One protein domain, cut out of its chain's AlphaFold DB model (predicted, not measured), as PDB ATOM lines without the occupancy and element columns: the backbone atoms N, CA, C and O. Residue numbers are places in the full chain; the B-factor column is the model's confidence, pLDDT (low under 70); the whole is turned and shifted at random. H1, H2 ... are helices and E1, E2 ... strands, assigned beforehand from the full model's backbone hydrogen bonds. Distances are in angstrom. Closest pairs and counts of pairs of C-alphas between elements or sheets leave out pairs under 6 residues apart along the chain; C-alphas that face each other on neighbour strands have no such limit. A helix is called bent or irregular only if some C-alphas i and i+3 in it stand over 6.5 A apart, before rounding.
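This is residues 3 to 105 of the 316 residues of an uncharacterized protein of Gigaspora rosea (UniProt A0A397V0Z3). A small two-stranded sheet, E2 and E3, has the short helix H3 packed on it, while a long kinked helix, H2, runs past this small core; two long loops, around Glu 57 and around Thr 84, reach to opposite ends and make the length. The short helix H1 and the strand E1 lie off to one side. The printed part has 103 residues with three named helices and three named strands, in the order H1 E1 H2 E2 H3 E3; the sheet's order is E2 E3, parallel, and the class is mixed, helices and strands, with 44 residues, under half, in named elements. The whole is elongated, 51 by 28 by 27 A, yet only just compact, close to loose, with a radius of gyration of the C-alphas of 15.3 A.

E2 is residues 67 to 69, 6.9 A long, with C-alpha 67 at (158.368, 161.214, 147.091). E3 is residues 102 to 104, 6.5 A, ending with C-alpha 104 at (159.926, 153.723, 150.499). H3 is residues 71 to 77, 9.6 A. H2, residues 31 to 51, measures 26.1 A and has a kink of 71 degrees near residue 38; it is irregular, with C-alphas 37 and 40 8.0 A apart. E1 is residues 20 to 23, 9.1 A. H1, residues 7 to 12, 8.7 A, begins with C-alpha 7 at (148.528, 164.981, 150.867) and is irregular too, with C-alphas 8 and 11 9.0 A apart.

E2 and E3 are parallel neighbours at 22 degrees, with N 103 and O 67 within hydrogen-bond range at 2.8 A. E2, H3 and E3 form a strand-helix-strand unit, two parallel strands with a helix between them along the chain, and its crossover is right-handed. The closest C-alphas of H3 and E3 are those of Trp 71 and Pro 104, 6.1 A. H2 and H3 are close but not clearly touching, Phe 31 and Leu 76 having the closest C-alphas at 6.6 A; they run the same way at a steep tilt of 67 degrees, only just short of about perpendicular. H1 and E1 are apart, as are E1 and H2. E1 pairs with no named strand, but residues 3 to 4 pair antiparallel with its residues 20 to 21. O i to N i+4 pairs are within hydrogen-bond range in 15 of 17 in H2, 2 of 3 in H3 and 0 of 2 in H1, where 2 of 3 O i to N i+3 pairs are.

The two C-alphas farthest apart are those of Glu 57 and Thr 84, 52.7 A. The printed part has no cut. The links H2 to E2, 15 residues, and H3 to E3, 24 residues, are long; in the first, residues 53 to 54 pair antiparallel with 60 to 61. Mean pLDDT of the printed part is 78.6, with residues 11 to 15 and 80 to 90 under 70.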
ATOM      1  N   THR A   3     152.974 159.969 139.127       82.94
ATOM      2  CA  THR A   3     151.660 160.290 139.658       82.94
ATOM      3  C   THR A   3     151.852 161.208 140.850       82.94
ATOM      4  O   THR A   3     152.791 161.026 141.625       82.94
ATOM      5  N   VAL A   4     150.987 162.206 140.963       83.69
ATOM      6  CA  VAL A   4     150.972 163.180 142.052       83.69
ATOM      7  C   VAL A   4     149.604 163.135 142.719       83.69
ATOM      8  O   VAL A   4     148.581 162.981 142.053       83.69
ATOM      9  N   CYS A   5     149.600 163.272 144.037       82.38
ATOM     10  CA  CYS A   5     148.405 163.443 144.851       82.38
ATOM     11  C   CYS A   5     148.663 164.550 145.879       82.38
ATOM     12  O   CYS A   5     149.816 164.859 146.192       82.38
ATOM     13  N   ILE A   6     147.594 165.166 146.379       84.94
ATOM     14  CA  ILE A   6     147.670 166.266 147.344       84.94
ATOM     15  C   ILE A   6     147.480 165.686 148.743       84.94
ATOM     16  O   ILE A   6     146.364 165.335 149.108       84.94
ATOM     17  N   LEU A   7     148.556 165.604 149.533       79.69
ATOM     18  CA  LEU A   7     148.528 164.981 150.867       79.69
ATOM     19  C   LEU A   7     147.546 165.650 151.844       79.69
ATOM     20  O   LEU A   7     147.017 164.982 152.729       79.69
ATOM     21  N   ASN A   8     147.254 166.940 151.662       82.44
ATOM     22  CA  ASN A   8     146.284 167.690 152.466       82.44
ATOM     23  C   ASN A   8     144.834 167.201 152.307       82.44
ATOM     24  O   ASN A   8     143.968 167.641 153.053       82.44
ATOM     25  N   GLU A   9     144.556 166.305 151.359       74.88
ATOM     26  CA  GLU A   9     143.253 165.647 151.237       74.88
ATOM     27  C   GLU A   9     143.092 164.436 152.181       74.88
ATOM     28  O   GLU A   9     142.100 163.710 152.102       74.88
ATOM     29  N   GLU A  10     144.063 164.198 153.068       76.19
ATOM     30  CA  GLU A  10     144.017 163.196 154.140       76.19
ATOM     31  C   GLU A  10     143.558 161.807 153.647       76.19
ATOM     32  O   GLU A  10     144.218 161.159 152.832       76.19
ATOM     33  N   ASN A  11     142.406 161.332 154.123       69.88
ATOM     34  CA  ASN A  11     141.899 159.991 153.856       69.88
ATOM     35  C   ASN A  11     141.532 159.753 152.380       69.88
ATOM     36  O   ASN A  11     141.492 158.597 151.952       69.88
ATOM     37  N   SER A  12     141.288 160.804 151.584       69.19
ATOM     38  CA  SER A  12     140.985 160.661 150.152       69.19
ATOM     39  C   SER A  12     142.220 160.663 149.251       69.19
ATOM     40  O   SER A  12     142.085 160.435 148.053       69.19
ATOM     41  N   VAL A  13     143.427 160.839 149.800       66.56
ATOM     42  CA  VAL A  13     144.687 160.863 149.028       66.56
ATOM     43  C   VAL A  13     144.872 159.612 148.169       66.56
ATOM     44  O   VAL A  13     145.363 159.690 147.044       66.56
ATOM     45  N   LEU A  14     144.480 158.445 148.684       66.56
ATOM     46  CA  LEU A  14     144.635 157.160 147.994       66.56
ATOM     47  C   LEU A  14     143.461 156.821 147.059       66.56
ATOM     48  O   LEU A  14     143.460 155.743 146.458       66.56
ATOM     49  N   ASP A  15     142.466 157.704 146.928       66.69
ATOM     50  CA  ASP A  15     141.385 157.537 145.957       66.69
ATOM     51  C   ASP A  15     141.962 157.613 144.528       66.69
ATOM     52  O   ASP A  15     142.660 158.578 144.201       66.69
ATOM     53  N   PRO A  16     141.680 156.635 143.643       70.31
ATOM     54  CA  PRO A  16     142.124 156.670 142.250       70.31
ATOM     55  C   PRO A  16     141.797 157.971 141.504       70.31
ATOM     56  O   PRO A  16     142.547 158.359 140.613       70.31
ATOM     57  N   ILE A  17     140.703 158.655 141.853       74.12
ATOM     58  CA  ILE A  17     140.286 159.920 141.228       74.12
ATOM     59  C   ILE A  17     141.233 161.072 141.609       74.12
ATOM     60  O   ILE A  17     141.394 162.021 140.843       74.12
ATOM     61  N   LYS A  18     141.888 160.973 142.769       73.62
ATOM     62  CA  LYS A  18     142.827 161.964 143.321       73.62
ATOM     63  C   LYS A  18     144.290 161.682 142.960       73.62
ATOM     64  O   LYS A  18     145.197 162.409 143.363       73.62
ATOM     65  N   GLN A  19     144.527 160.623 142.189       77.06
ATOM     66  CA  GLN A  19     145.839 160.218 141.700       77.06
ATOM     67  C   GLN A  19     146.048 160.764 140.286       77.06
ATOM     68  O   GLN A  19     145.632 160.176 139.287       77.06
ATOM     69  N   HIS A  20     146.715 161.910 140.188       82.06
ATOM     70  CA  HIS A  20     146.913 162.608 138.924       82.06
ATOM     71  C   HIS A  20     148.176 162.105 138.224       82.06
ATOM     72  O   HIS A  20     149.299 162.375 138.648       82.06
ATOM     73  N   CYS A  21     148.000 161.353 137.136       82.25
ATOM     74  CA  CYS A  21     149.108 160.969 136.267       82.25
ATOM     75  C   CYS A  21     149.577 162.189 135.470       82.25
ATOM     76  O   CYS A  21     148.878 162.673 134.585       82.25
ATOM     77  N   ILE A  22     150.786 162.643 135.767       80.50
ATOM     78  CA  ILE A  22     151.407 163.811 135.134       80.50
ATOM     79  C   ILE A  22     152.375 163.418 134.018       80.50
ATOM     80  O   ILE A  22     152.673 164.222 133.141       80.50
ATOM     81  N   CYS A  23     152.868 162.175 134.022       77.06
ATOM     82  CA  CYS A  23     153.723 161.694 132.948       77.06
ATOM     83  C   CYS A  23     153.701 160.170 132.796       77.06
ATOM     84  O   CYS A  23     153.848 159.403 133.758       77.06
ATOM     85  N   LEU A  24     153.619 159.731 131.541       80.50
ATOM     86  CA  LEU A  24     153.804 158.349 131.136       80.50
ATOM     87  C   LEU A  24     155.093 158.224 130.317       80.50
ATOM     88  O   LEU A  24     155.195 158.743 129.213       80.50
ATOM     89  N   TYR A  25     156.062 157.485 130.853       79.62
ATOM     90  CA  TYR A  25     157.316 157.186 130.170       79.62
ATOM     91  C   TYR A  25     157.420 155.689 129.899       79.62
ATOM     92  O   TYR A  25     157.300 154.876 130.819       79.62
ATOM     93  N   THR A  26     157.630 155.342 128.632       76.81
ATOM     94  CA  THR A  26     157.672 153.963 128.121       76.81
ATOM     95  C   THR A  26     159.093 153.472 127.830       76.81
ATOM     96  O   THR A  26     159.268 152.355 127.345       76.81
ATOM     97  N   GLY A  27     160.110 154.288 128.121       77.62
ATOM     98  CA  GLY A  27     161.510 153.945 127.894       77.62
ATOM     99  C   GLY A  27     162.167 153.207 129.063       77.62
ATOM    100  O   GLY A  27     161.519 152.580 129.902       77.62
ATOM    101  N   ILE A  28     163.498 153.258 129.102       77.25
ATOM    102  CA  ILE A  28     164.303 152.506 130.068       77.25
ATOM    103  C   ILE A  28     164.473 153.330 131.348       77.25
ATOM    104  O   ILE A  28     164.879 154.486 131.300       77.25
ATOM    105  N   GLU A  29     164.244 152.709 132.506       75.25
ATOM    106  CA  GLU A  29     164.525 153.283 133.831       75.25
ATOM    107  C   GLU A  29     166.041 153.375 134.099       75.25
ATOM    108  O   GLU A  29     166.608 152.611 134.888       75.25
ATOM    109  N   LYS A  30     166.713 154.288 133.396       80.88
ATOM    110  CA  LYS A  30     168.112 154.679 133.600       80.88
ATOM    111  C   LYS A  30     168.185 156.174 133.840       80.88
ATOM    112  O   LYS A  30     167.386 156.916 133.279       80.88
ATOM    113  N   PHE A  31     169.154 156.598 134.645       82.62
ATOM    114  CA  PHE A  31     169.300 157.994 135.037       82.62
ATOM    115  C   PHE A  31     169.320 158.933 133.827       82.62
ATOM    116  O   PHE A  31     168.517 159.851 133.775       82.62
ATOM    117  N   GLU A  32     170.144 158.657 132.817       83.62
ATOM    118  CA  GLU A  32     170.306 159.528 131.647       83.62
ATOM    119  C   GLU A  32     169.012 159.627 130.830       83.62
ATOM    120  O   GLU A  32     168.615 160.699 130.381       83.62
ATOM    121  N   SER A  33     168.322 158.496 130.670       84.69
ATOM    122  CA  SER A  33     167.062 158.425 129.931       84.69
ATOM    123  C   SER A  33     165.937 159.154 130.663       84.69
ATOM    124  O   SER A  33     165.155 159.862 130.036       84.69
ATOM    125  N   LEU A  34     165.882 159.016 131.990       84.25
ATOM    126  CA  LEU A  34     164.922 159.723 132.827       84.25
ATOM    127  C   LEU A  34     165.249 161.219 132.886       84.25
ATOM    128  O   LEU A  34     164.365 162.036 132.698       84.25
ATOM    129  N   GLN A  35     166.506 161.609 133.071       84.81
ATOM    130  CA  GLN A  35     166.898 163.016 133.091       84.81
ATOM    131  C   GLN A  35     166.556 163.706 131.766       84.81
ATOM    132  O   GLN A  35     166.048 164.821 131.769       84.81
ATOM    133  N   SER A  36     166.776 163.032 130.637       84.75
ATOM    134  CA  SER A  36     166.394 163.554 129.325       84.75
ATOM    135  C   SER A  36     164.873 163.664 129.161       84.75
ATOM    136  O   SER A  36     164.390 164.676 128.665       84.75
ATOM    137  N   ALA A  37     164.116 162.654 129.600       83.75
ATOM    138  CA  ALA A  37     162.659 162.630 129.467       83.75
ATOM    139  C   ALA A  37     161.929 163.555 130.459       83.75
ATOM    140  O   ALA A  37     160.849 164.051 130.152       83.75
ATOM    141  N   PHE A  38     162.501 163.768 131.645       82.88
ATOM    142  CA  PHE A  38     161.859 164.447 132.770       82.88
ATOM    143  C   PHE A  38     162.539 165.759 133.163       82.88
ATOM    144  O   PHE A  38     162.060 166.407 134.081       82.88
ATOM    145  N   GLY A  39     163.627 166.172 132.505       84.00
ATOM    146  CA  GLY A  39     164.420 167.337 132.914       84.00
ATOM    147  C   GLY A  39     163.591 168.611 133.089       84.00
ATOM    148  O   GLY A  39     163.642 169.220 134.151       84.00
ATOM    149  N   VAL A  40     162.745 168.933 132.105       84.31
ATOM    150  CA  VAL A  40     161.838 170.097 132.162       84.31
ATOM    151  C   VAL A  40     160.892 170.006 133.361       84.31
ATOM    152  O   VAL A  40     160.779 170.943 134.141       84.31
ATOM    153  N   PHE A  41     160.281 168.840 133.564       85.31
ATOM    154  CA  PHE A  41     159.372 168.600 134.682       85.31
ATOM    155  C   PHE A  41     160.077 168.695 136.050       85.31
ATOM    156  O   PHE A  41     159.529 169.218 137.017       85.31
ATOM    157  N   ILE A  42     161.313 168.203 136.142       87.44
ATOM    158  CA  ILE A  42     162.145 168.279 137.350       87.44
ATOM    159  C   ILE A  42     162.472 169.742 137.677       87.44
ATOM    160  O   ILE A  42     162.434 170.125 138.848       87.44
ATOM    161  N   ASP A  43     162.757 170.559 136.663       88.62
ATOM    162  CA  ASP A  43     163.008 171.989 136.833       88.62
ATOM    163  C   ASP A  43     161.745 172.744 137.278       88.62
ATOM    164  O   ASP A  43     161.826 173.573 138.187       88.62
ATOM    165  N   GLU A  44     160.573 172.418 136.724       89.88
ATOM    166  CA  GLU A  44     159.279 172.970 137.158       89.88
ATOM    167  C   GLU A  44     158.955 172.599 138.612       89.88
ATOM    168  O   GLU A  44     158.640 173.473 139.423       89.88
ATOM    169  N   LEU A  45     159.111 171.324 138.993       88.69
ATOM    170  CA  LEU A  45     158.946 170.890 140.384       88.69
ATOM    171  C   LEU A  45     159.883 171.646 141.326       88.69
ATOM    172  O   LEU A  45     159.477 172.078 142.405       88.69
ATOM    173  N   LYS A  46     161.142 171.821 140.918       90.50
ATOM    174  CA  LYS A  46     162.129 172.568 141.694       90.50
ATOM    175  C   LYS A  46     161.708 174.027 141.871       90.50
ATOM    176  O   LYS A  46     161.932 174.585 142.944       90.50
ATOM    177  N   GLN A  47     161.135 174.662 140.850       91.38
ATOM    178  CA  GLN A  47     160.621 176.028 140.966       91.38
ATOM    179  C   GLN A  47     159.462 176.090 141.960       91.38
ATOM    180  O   GLN A  47     159.535 176.876 142.901       91.38
ATOM    181  N   ILE A  48     158.474 175.202 141.825       90.81
ATOM    182  CA  ILE A  48     157.295 175.152 142.704       90.81
ATOM    183  C   ILE A  48     157.688 174.913 144.169       90.81
ATOM    184  O   ILE A  48     157.181 175.588 145.059       90.81
ATOM    185  N   VAL A  49     158.628 174.003 144.446       89.94
ATOM    186  CA  VAL A  49     159.105 173.749 145.820       89.94
ATOM    187  C   VAL A  49     159.818 174.970 146.416       89.94
ATOM    188  O   VAL A  49     159.692 175.242 147.608       89.94
ATOM    189  N   ASN A  50     160.564 175.724 145.604       90.62
ATOM    190  CA  ASN A  50     161.330 176.873 146.092       90.62
ATOM    191  C   ASN A  50     160.497 178.154 146.212       90.62
ATOM    192  O   ASN A  50     160.748 178.958 147.107       90.62
ATOM    193  N   GLN A  51     159.562 178.372 145.287       92.56
ATOM    194  CA  GLN A  51     158.840 179.637 145.130       92.56
ATOM    195  C   GLN A  51     157.381 179.545 145.586       92.56
ATOM    196  O   GLN A  51     156.779 180.572 145.882       92.56
ATOM    197  N   GLY A  52     156.825 178.335 145.687       91.94
ATOM    198  CA  GLY A  52     155.390 178.148 145.848       91.94
ATOM    199  C   GLY A  52     154.625 178.469 144.565       91.94
ATOM    200  O   GLY A  52     155.195 178.498 143.473       91.94
ATOM    201  N   PHE A  53     153.324 178.705 144.697       91.75
ATOM    202  CA  PHE A  53     152.483 179.231 143.620       91.75
ATOM    203  C   PHE A  53     151.425 180.186 144.180       91.75
ATOM    204  O   PHE A  53     151.127 180.156 145.372       91.75
ATOM    205  N   GLU A  54     150.863 181.031 143.322       94.25
ATOM    206  CA  GLU A  54     149.743 181.913 143.653       94.25
ATOM    207  C   GLU A  54     148.465 181.345 143.031       94.25
ATOM    208  O   GLU A  54     148.485 180.887 141.885       94.25
ATOM    209  N   ASP A  55     147.374 181.304 143.793       90.69
ATOM    210  CA  ASP A  55     146.077 180.894 143.259       90.69
ATOM    211  C   ASP A  55     145.350 182.054 142.554       90.69
ATOM    212  O   ASP A  55     145.800 183.199 142.529       90.69
ATOM    213  N   ASN A  56     144.188 181.758 141.971       91.75
ATOM    214  CA  ASN A  56     143.386 182.757 141.258       91.75
ATOM    215  C   ASN A  56     142.790 183.843 142.175       91.75
ATOM    216  O   ASN A  56     142.242 184.823 141.673       91.75
ATOM    217  N   GLU A  57     142.854 183.659 143.493       93.69
ATOM    218  CA  GLU A  57     142.378 184.606 144.503       93.69
ATOM    219  C   GLU A  57     143.519 185.486 145.045       93.69
ATOM    220  O   GLU A  57     143.277 186.384 145.853       93.69
ATOM    221  N   GLY A  58     144.749 185.271 144.571       92.38
ATOM    222  CA  GLY A  58     145.941 186.001 144.990       92.38
ATOM    223  C   GLY A  58     146.603 185.446 146.253       92.38
ATOM    224  O   GLY A  58     147.482 186.092 146.828       92.38
ATOM    225  N   ASN A  59     146.197 184.263 146.729       92.44
ATOM    226  CA  ASN A  59     146.829 183.644 147.888       92.44
ATOM    227  C   ASN A  59     148.111 182.923 147.465       92.44
ATOM    228  O   ASN A  59     148.114 182.118 146.533       92.44
ATOM    229  N   SER A  60     149.200 183.166 148.194       93.31
ATOM    230  CA  SER A  60     150.469 182.467 147.989       93.31
ATOM    231  C   SER A  60     150.538 181.178 148.807       93.31
ATOM    232  O   SER A  60     150.419 181.190 150.034       93.31
ATOM    233  N   TRP A  61     150.820 180.070 148.130       91.62
ATOM    234  CA  TRP A  61     150.904 178.731 148.697       91.62
ATOM    235  C   TRP A  61     152.334 178.214 148.657       91.62
ATOM    236  O   TRP A  61     152.947 178.103 147.595       91.62
ATOM    237  N   LYS A  62     152.863 177.832 149.820       92.50
ATOM    238  CA  LYS A  62     154.124 177.093 149.902       92.50
ATOM    239  C   LYS A  62     153.866 175.617 149.611       92.50
ATOM    240  O   LYS A  62     152.933 175.037 150.161       92.50
ATOM    241  N   VAL A  63     154.729 175.006 148.806       89.88
ATOM    242  CA  VAL A  63     154.648 173.580 148.480       89.88
ATOM    243  C   VAL A  63     155.738 172.814 149.215       89.88
ATOM    244  O   VAL A  63     156.913 173.170 149.143       89.88
ATOM    245  N   ASP A  64     155.337 171.751 149.909       86.56
ATOM    246  CA  ASP A  64     156.241 170.741 150.448       86.56
ATOM    247  C   ASP A  64     156.043 169.428 149.685       86.56
ATOM    248  O   ASP A  64     154.914 168.962 149.517       86.56
ATOM    249  N   LEU A  65     157.135 168.858 149.171       87.00
ATOM    250  CA  LEU A  65     157.084 167.713 148.264       87.00
ATOM    251  C   LEU A  65     157.621 166.456 148.940       87.00
ATOM    252  O   LEU A  65     158.752 166.433 149.426       87.00
ATOM    253  N   TRP A  66     156.819 165.397 148.857       85.50
ATOM    254  CA  TRP A  66     157.142 164.056 149.323       85.50
ATOM    255  C   TRP A  66     157.200 163.096 148.139       85.50
ATOM    256  O   TRP A  66     156.398 163.186 147.208       85.50
ATOM    257  N   PHE A  67     158.153 162.170 148.167       84.94
ATOM    258  CA  PHE A  67     158.368 161.214 147.091       84.94
ATOM    259  C   PHE A  67     158.248 159.780 147.596       84.94
ATOM    260  O   PHE A  67     158.920 159.392 148.549       84.94
ATOM    261  N   SER A  68     157.426 158.974 146.923       82.75
ATOM    262  CA  SER A  68     157.285 157.547 147.209       82.75
ATOM    263  C   SER A  68     157.471 156.711 145.954       82.75
ATOM    264  O   SER A  68     157.010 157.063 144.867       82.75
ATOM    265  N   SER A  69     158.200 155.606 146.094       80.38
ATOM    266  CA  SER A  69     158.401 154.644 145.016       80.38
ATOM    267  C   SER A  69     158.989 153.333 145.528       80.38
ATOM    268  O   SER A  69     159.447 153.216 146.670       80.38
ATOM    269  N   ASN A  70     159.062 152.349 144.632       78.62
ATOM    270  CA  ASN A  70     159.865 151.161 144.866       78.62
ATOM    271  C   ASN A  70     161.340 151.547 145.095       78.62
ATOM    272  O   ASN A  70     161.859 152.520 144.543       78.62
ATOM    273  N   TRP A  71     162.045 150.741 145.890       72.31
ATOM    274  CA  TRP A  71     163.421 151.035 146.304       72.31
ATOM    275  C   TRP A  71     164.400 151.258 145.136       72.31
ATOM    276  O   TRP A  71     165.312 152.077 145.236       72.31
ATOM    277  N   LYS A  72     164.231 150.545 144.014       75.19
ATOM    278  CA  LYS A  72     165.130 150.678 142.855       75.19
ATOM    279  C   LYS A  72     165.040 152.088 142.273       75.19
ATOM    280  O   LYS A  72     166.067 152.692 141.976       75.19
ATOM    281  N   PHE A  73     163.826 152.598 142.116       79.62
ATOM    282  CA  PHE A  73     163.607 153.950 141.631       79.62
ATOM    283  C   PHE A  73     163.990 154.992 142.689       79.62
ATOM    284  O   PHE A  73     164.624 155.992 142.367       79.62
ATOM    285  N   MET A  74     163.719 154.705 143.966       79.12
ATOM    286  CA  MET A  74     164.158 155.529 145.094       79.12
ATOM    287  C   MET A  74     165.679 155.748 145.103       79.12
ATOM    288  O   MET A  74     166.145 156.863 145.315       79.12
ATOM    289  N   ALA A  75     166.466 154.709 144.811       77.69
ATOM    290  CA  ALA A  75     167.919 154.820 144.720       77.69
ATOM    291  C   ALA A  75     168.368 155.773 143.595       77.69
ATOM    292  O   ALA A  75     169.318 156.528 143.789       77.69
ATOM    293  N   LEU A  76     167.664 155.794 142.454       81.81
ATOM    294  CA  LEU A  76     167.917 156.762 141.374       81.81
ATOM    295  C   LEU A  76     167.570 158.191 141.810       81.81
ATOM    296  O   LEU A  76     168.334 159.120 141.556       81.81
ATOM    297  N   VAL A  77     166.439 158.361 142.499       82.75
ATOM    298  CA  VAL A  77     166.001 159.661 143.021       82.75
ATOM    299  C   VAL A  77     166.987 160.213 144.036       82.75
ATOM    300  O   VAL A  77     167.391 161.362 143.912       82.75
ATOM    301  N   LEU A  78     167.454 159.395 144.974       77.38
ATOM    302  CA  LEU A  78     168.396 159.808 146.014       77.38
ATOM    303  C   LEU A  78     169.864 159.839 145.550       77.38
ATOM    304  O   LEU A  78     170.739 160.221 146.323       77.38
ATOM    305  N   GLY A  79     170.159 159.414 144.316       76.00
ATOM    306  CA  GLY A  79     171.535 159.289 143.827       76.00
ATOM    307  C   GLY A  79     172.358 158.246 144.595       76.00
ATOM    308  O   GLY A  79     173.583 158.349 144.660       76.00
ATOM    309  N   ILE A  80     171.709 157.244 145.198       69.25
ATOM    310  CA  ILE A  80     172.368 156.186 145.973       69.25
ATOM    311  C   ILE A  80     172.904 155.128 145.007       69.25
ATOM    312  O   ILE A  80     172.152 154.491 144.266       69.25
ATOM    313  N   ASN A  81     174.220 154.925 145.020       60.66
ATOM    314  CA  ASN A  81     174.878 153.953 144.151       60.66
ATOM    315  C   ASN A  81     174.823 152.515 144.713       60.66
ATOM    316  O   ASN A  81     174.497 152.289 145.880       60.66
ATOM    317  N   ARG A  82     175.221 151.527 143.896       48.56
ATOM    318  CA  ARG A  82     175.536 150.171 144.370       48.56
ATOM    319  C   ARG A  82     176.657 150.246 145.416       48.56
ATOM    320  O   ARG A  82     177.706 150.792 145.101       48.56
ATOM    321  N   PRO A  83     176.554 149.594 146.582       37.28
ATOM    322  CA  PRO A  83     177.592 149.625 147.635       37.28
ATOM    323  C   PRO A  83     178.952 149.004 147.308       37.28
ATOM    324  O   PRO A  83     179.808 148.858 148.183       37.28
ATOM    325  N   THR A  84     179.155 148.591 146.060       36.31
ATOM    326  CA  THR A  84     180.452 148.180 145.519       36.31
ATOM    327  C   THR A  84     181.167 149.307 144.773       36.31
ATOM    328  O   THR A  84     182.284 149.088 144.315       36.31
ATOM    329  N   SER A  85     180.562 150.488 144.608       40.88
ATOM    330  CA  SER A  85     181.226 151.644 144.007       40.88
ATOM    331  C   SER A  85     182.186 152.304 145.001       40.88
ATOM    332  O   SER A  85     181.911 152.402 146.195       40.88
ATOM    333  N   HIS A  86     183.320 152.798 144.502       33.72
ATOM    334  CA  HIS A  86     184.263 153.588 145.306       33.72
ATOM    335  C   HIS A  86     183.682 154.943 145.757       33.72
ATOM    336  O   HIS A  86     184.197 155.543 146.695       33.72
ATOM    337  N   TYR A  87     182.588 155.388 145.129       42.69
ATOM    338  CA  TYR A  87     181.871 156.625 145.428       42.69
ATOM    339  C   TYR A  87     180.396 156.304 145.700       42.69
ATOM    340  O   TYR A  87     179.707 155.766 144.828       42.69
ATOM    341  N   PHE A  88     179.921 156.602 146.913       45.09
ATOM    342  CA  PHE A  88     178.554 156.300 147.370       45.09
ATOM    343  C   PHE A  88     177.458 157.098 146.633       45.09
ATOM    344  O   PHE A  88     176.302 156.678 146.653       45.09
ATOM    345  N   TYR A  89     177.816 158.193 145.953       51.19
ATOM    346  CA  TYR A  89     176.877 159.138 145.347       51.19
ATOM    347  C   TYR A  89     177.007 159.191 143.817       51.19
ATOM    348  O   TYR A  89     178.098 159.395 143.287       51.19
ATOM    349  N   TYR A  90     175.880 159.021 143.125       60.19
ATOM    350  CA  TYR A  90     175.646 159.491 141.756       60.19
ATOM    351  C   TYR A  90     174.914 160.837 141.786       60.19
ATOM    352  O   TYR A  90     174.482 161.310 142.839       60.19
ATOM    353  N   GLN A  91     174.742 161.440 140.609       72.25
ATOM    354  CA  GLN A  91     173.816 162.550 140.443       72.25
ATOM    355  C   GLN A  91     172.389 162.081 140.766       72.25
ATOM    356  O   GLN A  91     171.916 161.074 140.241       72.25
ATOM    357  N   SER A  92     171.737 162.793 141.683       82.69
ATOM    358  CA  SER A  92     170.346 162.561 142.070       82.69
ATOM    359  C   SER A  92     169.410 163.015 140.950       82.69
ATOM    360  O   SER A  92     169.639 164.061 140.340       82.69
ATOM    361  N   LEU A  93     168.357 162.231 140.678       84.88
ATOM    362  CA  LEU A  93     167.320 162.632 139.719       84.88
ATOM    363  C   LEU A  93     166.519 163.836 140.237       84.88
ATOM    364  O   LEU A  93     166.164 164.702 139.449       84.88
ATOM    365  N   LEU A  94     166.274 163.910 141.549       87.25
ATOM    366  CA  LEU A  94     165.563 165.016 142.202       87.25
ATOM    367  C   LEU A  94     166.465 165.647 143.277       87.25
ATOM    368  O   LEU A  94     166.240 165.443 144.468       87.25
ATOM    369  N   PRO A  95     167.495 166.421 142.888       84.69
ATOM    370  CA  PRO A  95     168.532 166.891 143.813       84.69
ATOM    371  C   PRO A  95     168.033 167.913 144.844       84.69
ATOM    372  O   PRO A  95     168.754 168.247 145.778       84.69
ATOM    373  N   PHE A  96     166.821 168.438 144.662       86.19
ATOM    374  CA  PHE A  96     166.161 169.350 145.594       86.19
ATOM    375  C   PHE A  96     165.360 168.622 146.685       86.19
ATOM    376  O   PHE A  96     164.950 169.263 147.649       86.19
ATOM    377  N   LEU A  97     165.131 167.308 146.555       83.38
ATOM    378  CA  LEU A  97     164.454 166.520 147.580       83.38
ATOM    379  C   LEU A  97     165.432 166.062 148.656       83.38
ATOM    380  O   LEU A  97     166.501 165.517 148.378       83.38
ATOM    381  N   GLN A  98     165.022 166.240 149.905       77.56
ATOM    382  CA  GLN A  98     165.749 165.721 151.051       77.56
ATOM    383  C   GLN A  98     165.403 164.245 151.284       77.56
ATOM    384  O   GLN A  98     164.308 163.776 150.968       77.56
ATOM    385  N   SER A  99     166.337 163.483 151.856       70.06
ATOM    386  CA  SER A  99     166.152 162.043 152.079       70.06
ATOM    387  C   SER A  99     165.038 161.713 153.075       70.06
ATOM    388  O   SER A  99     164.432 160.652 152.972       70.06
ATOM    389  N   ASN A 100     164.736 162.614 154.010       74.19
ATOM    390  CA  ASN A 100     163.607 162.515 154.940       74.19
ATOM    391  C   ASN A 100     162.240 162.764 154.275       74.19
ATOM    392  O   ASN A 100     161.232 162.436 154.886       74.19
ATOM    393  N   HIS A 101     162.195 163.298 153.049       79.44
ATOM    394  CA  HIS A 101     160.964 163.457 152.260       79.44
ATOM    395  C   HIS A 101     160.723 162.271 151.313       79.44
ATOM    396  O   HIS A 101     159.814 162.287 150.484       79.44
ATOM    397  N   CYS A 102     161.562 161.237 151.405       80.00
ATOM    398  CA  CYS A 102     161.468 160.035 150.596       80.00
ATOM    399  C   CYS A 102     160.912 158.878 151.429       80.00
ATOM    400  O   CYS A 102     161.542 158.426 152.385       80.00
ATOM    401  N   VAL A 103     159.749 158.364 151.033       78.50
ATOM    402  CA  VAL A 103     159.056 157.267 151.711       78.50
ATOM    403  C   VAL A 103     159.153 156.011 150.843       78.50
ATOM    404  O   VAL A 103     158.635 155.995 149.728       78.50
ATOM    405  N   PRO A 104     159.857 154.953 151.275       74.75
ATOM    406  CA  PRO A 104     159.926 153.723 150.499       74.75
ATOM    407  C   PRO A 104     158.584 152.985 150.531       74.75
ATOM    408  O   PRO A 104     157.938 152.921 151.573       74.75
ATOM    409  N   ASP A 105     158.223 152.344 149.420       80.38
ATOM    410  CA  ASP A 105     157.064 151.445 149.383       80.38
ATOM    411  C   ASP A 105     157.194 150.312 150.425       80.38
ATOM    412  O   ASP A 105     158.189 149.571 150.445       80.38
TER     413      ASP A 105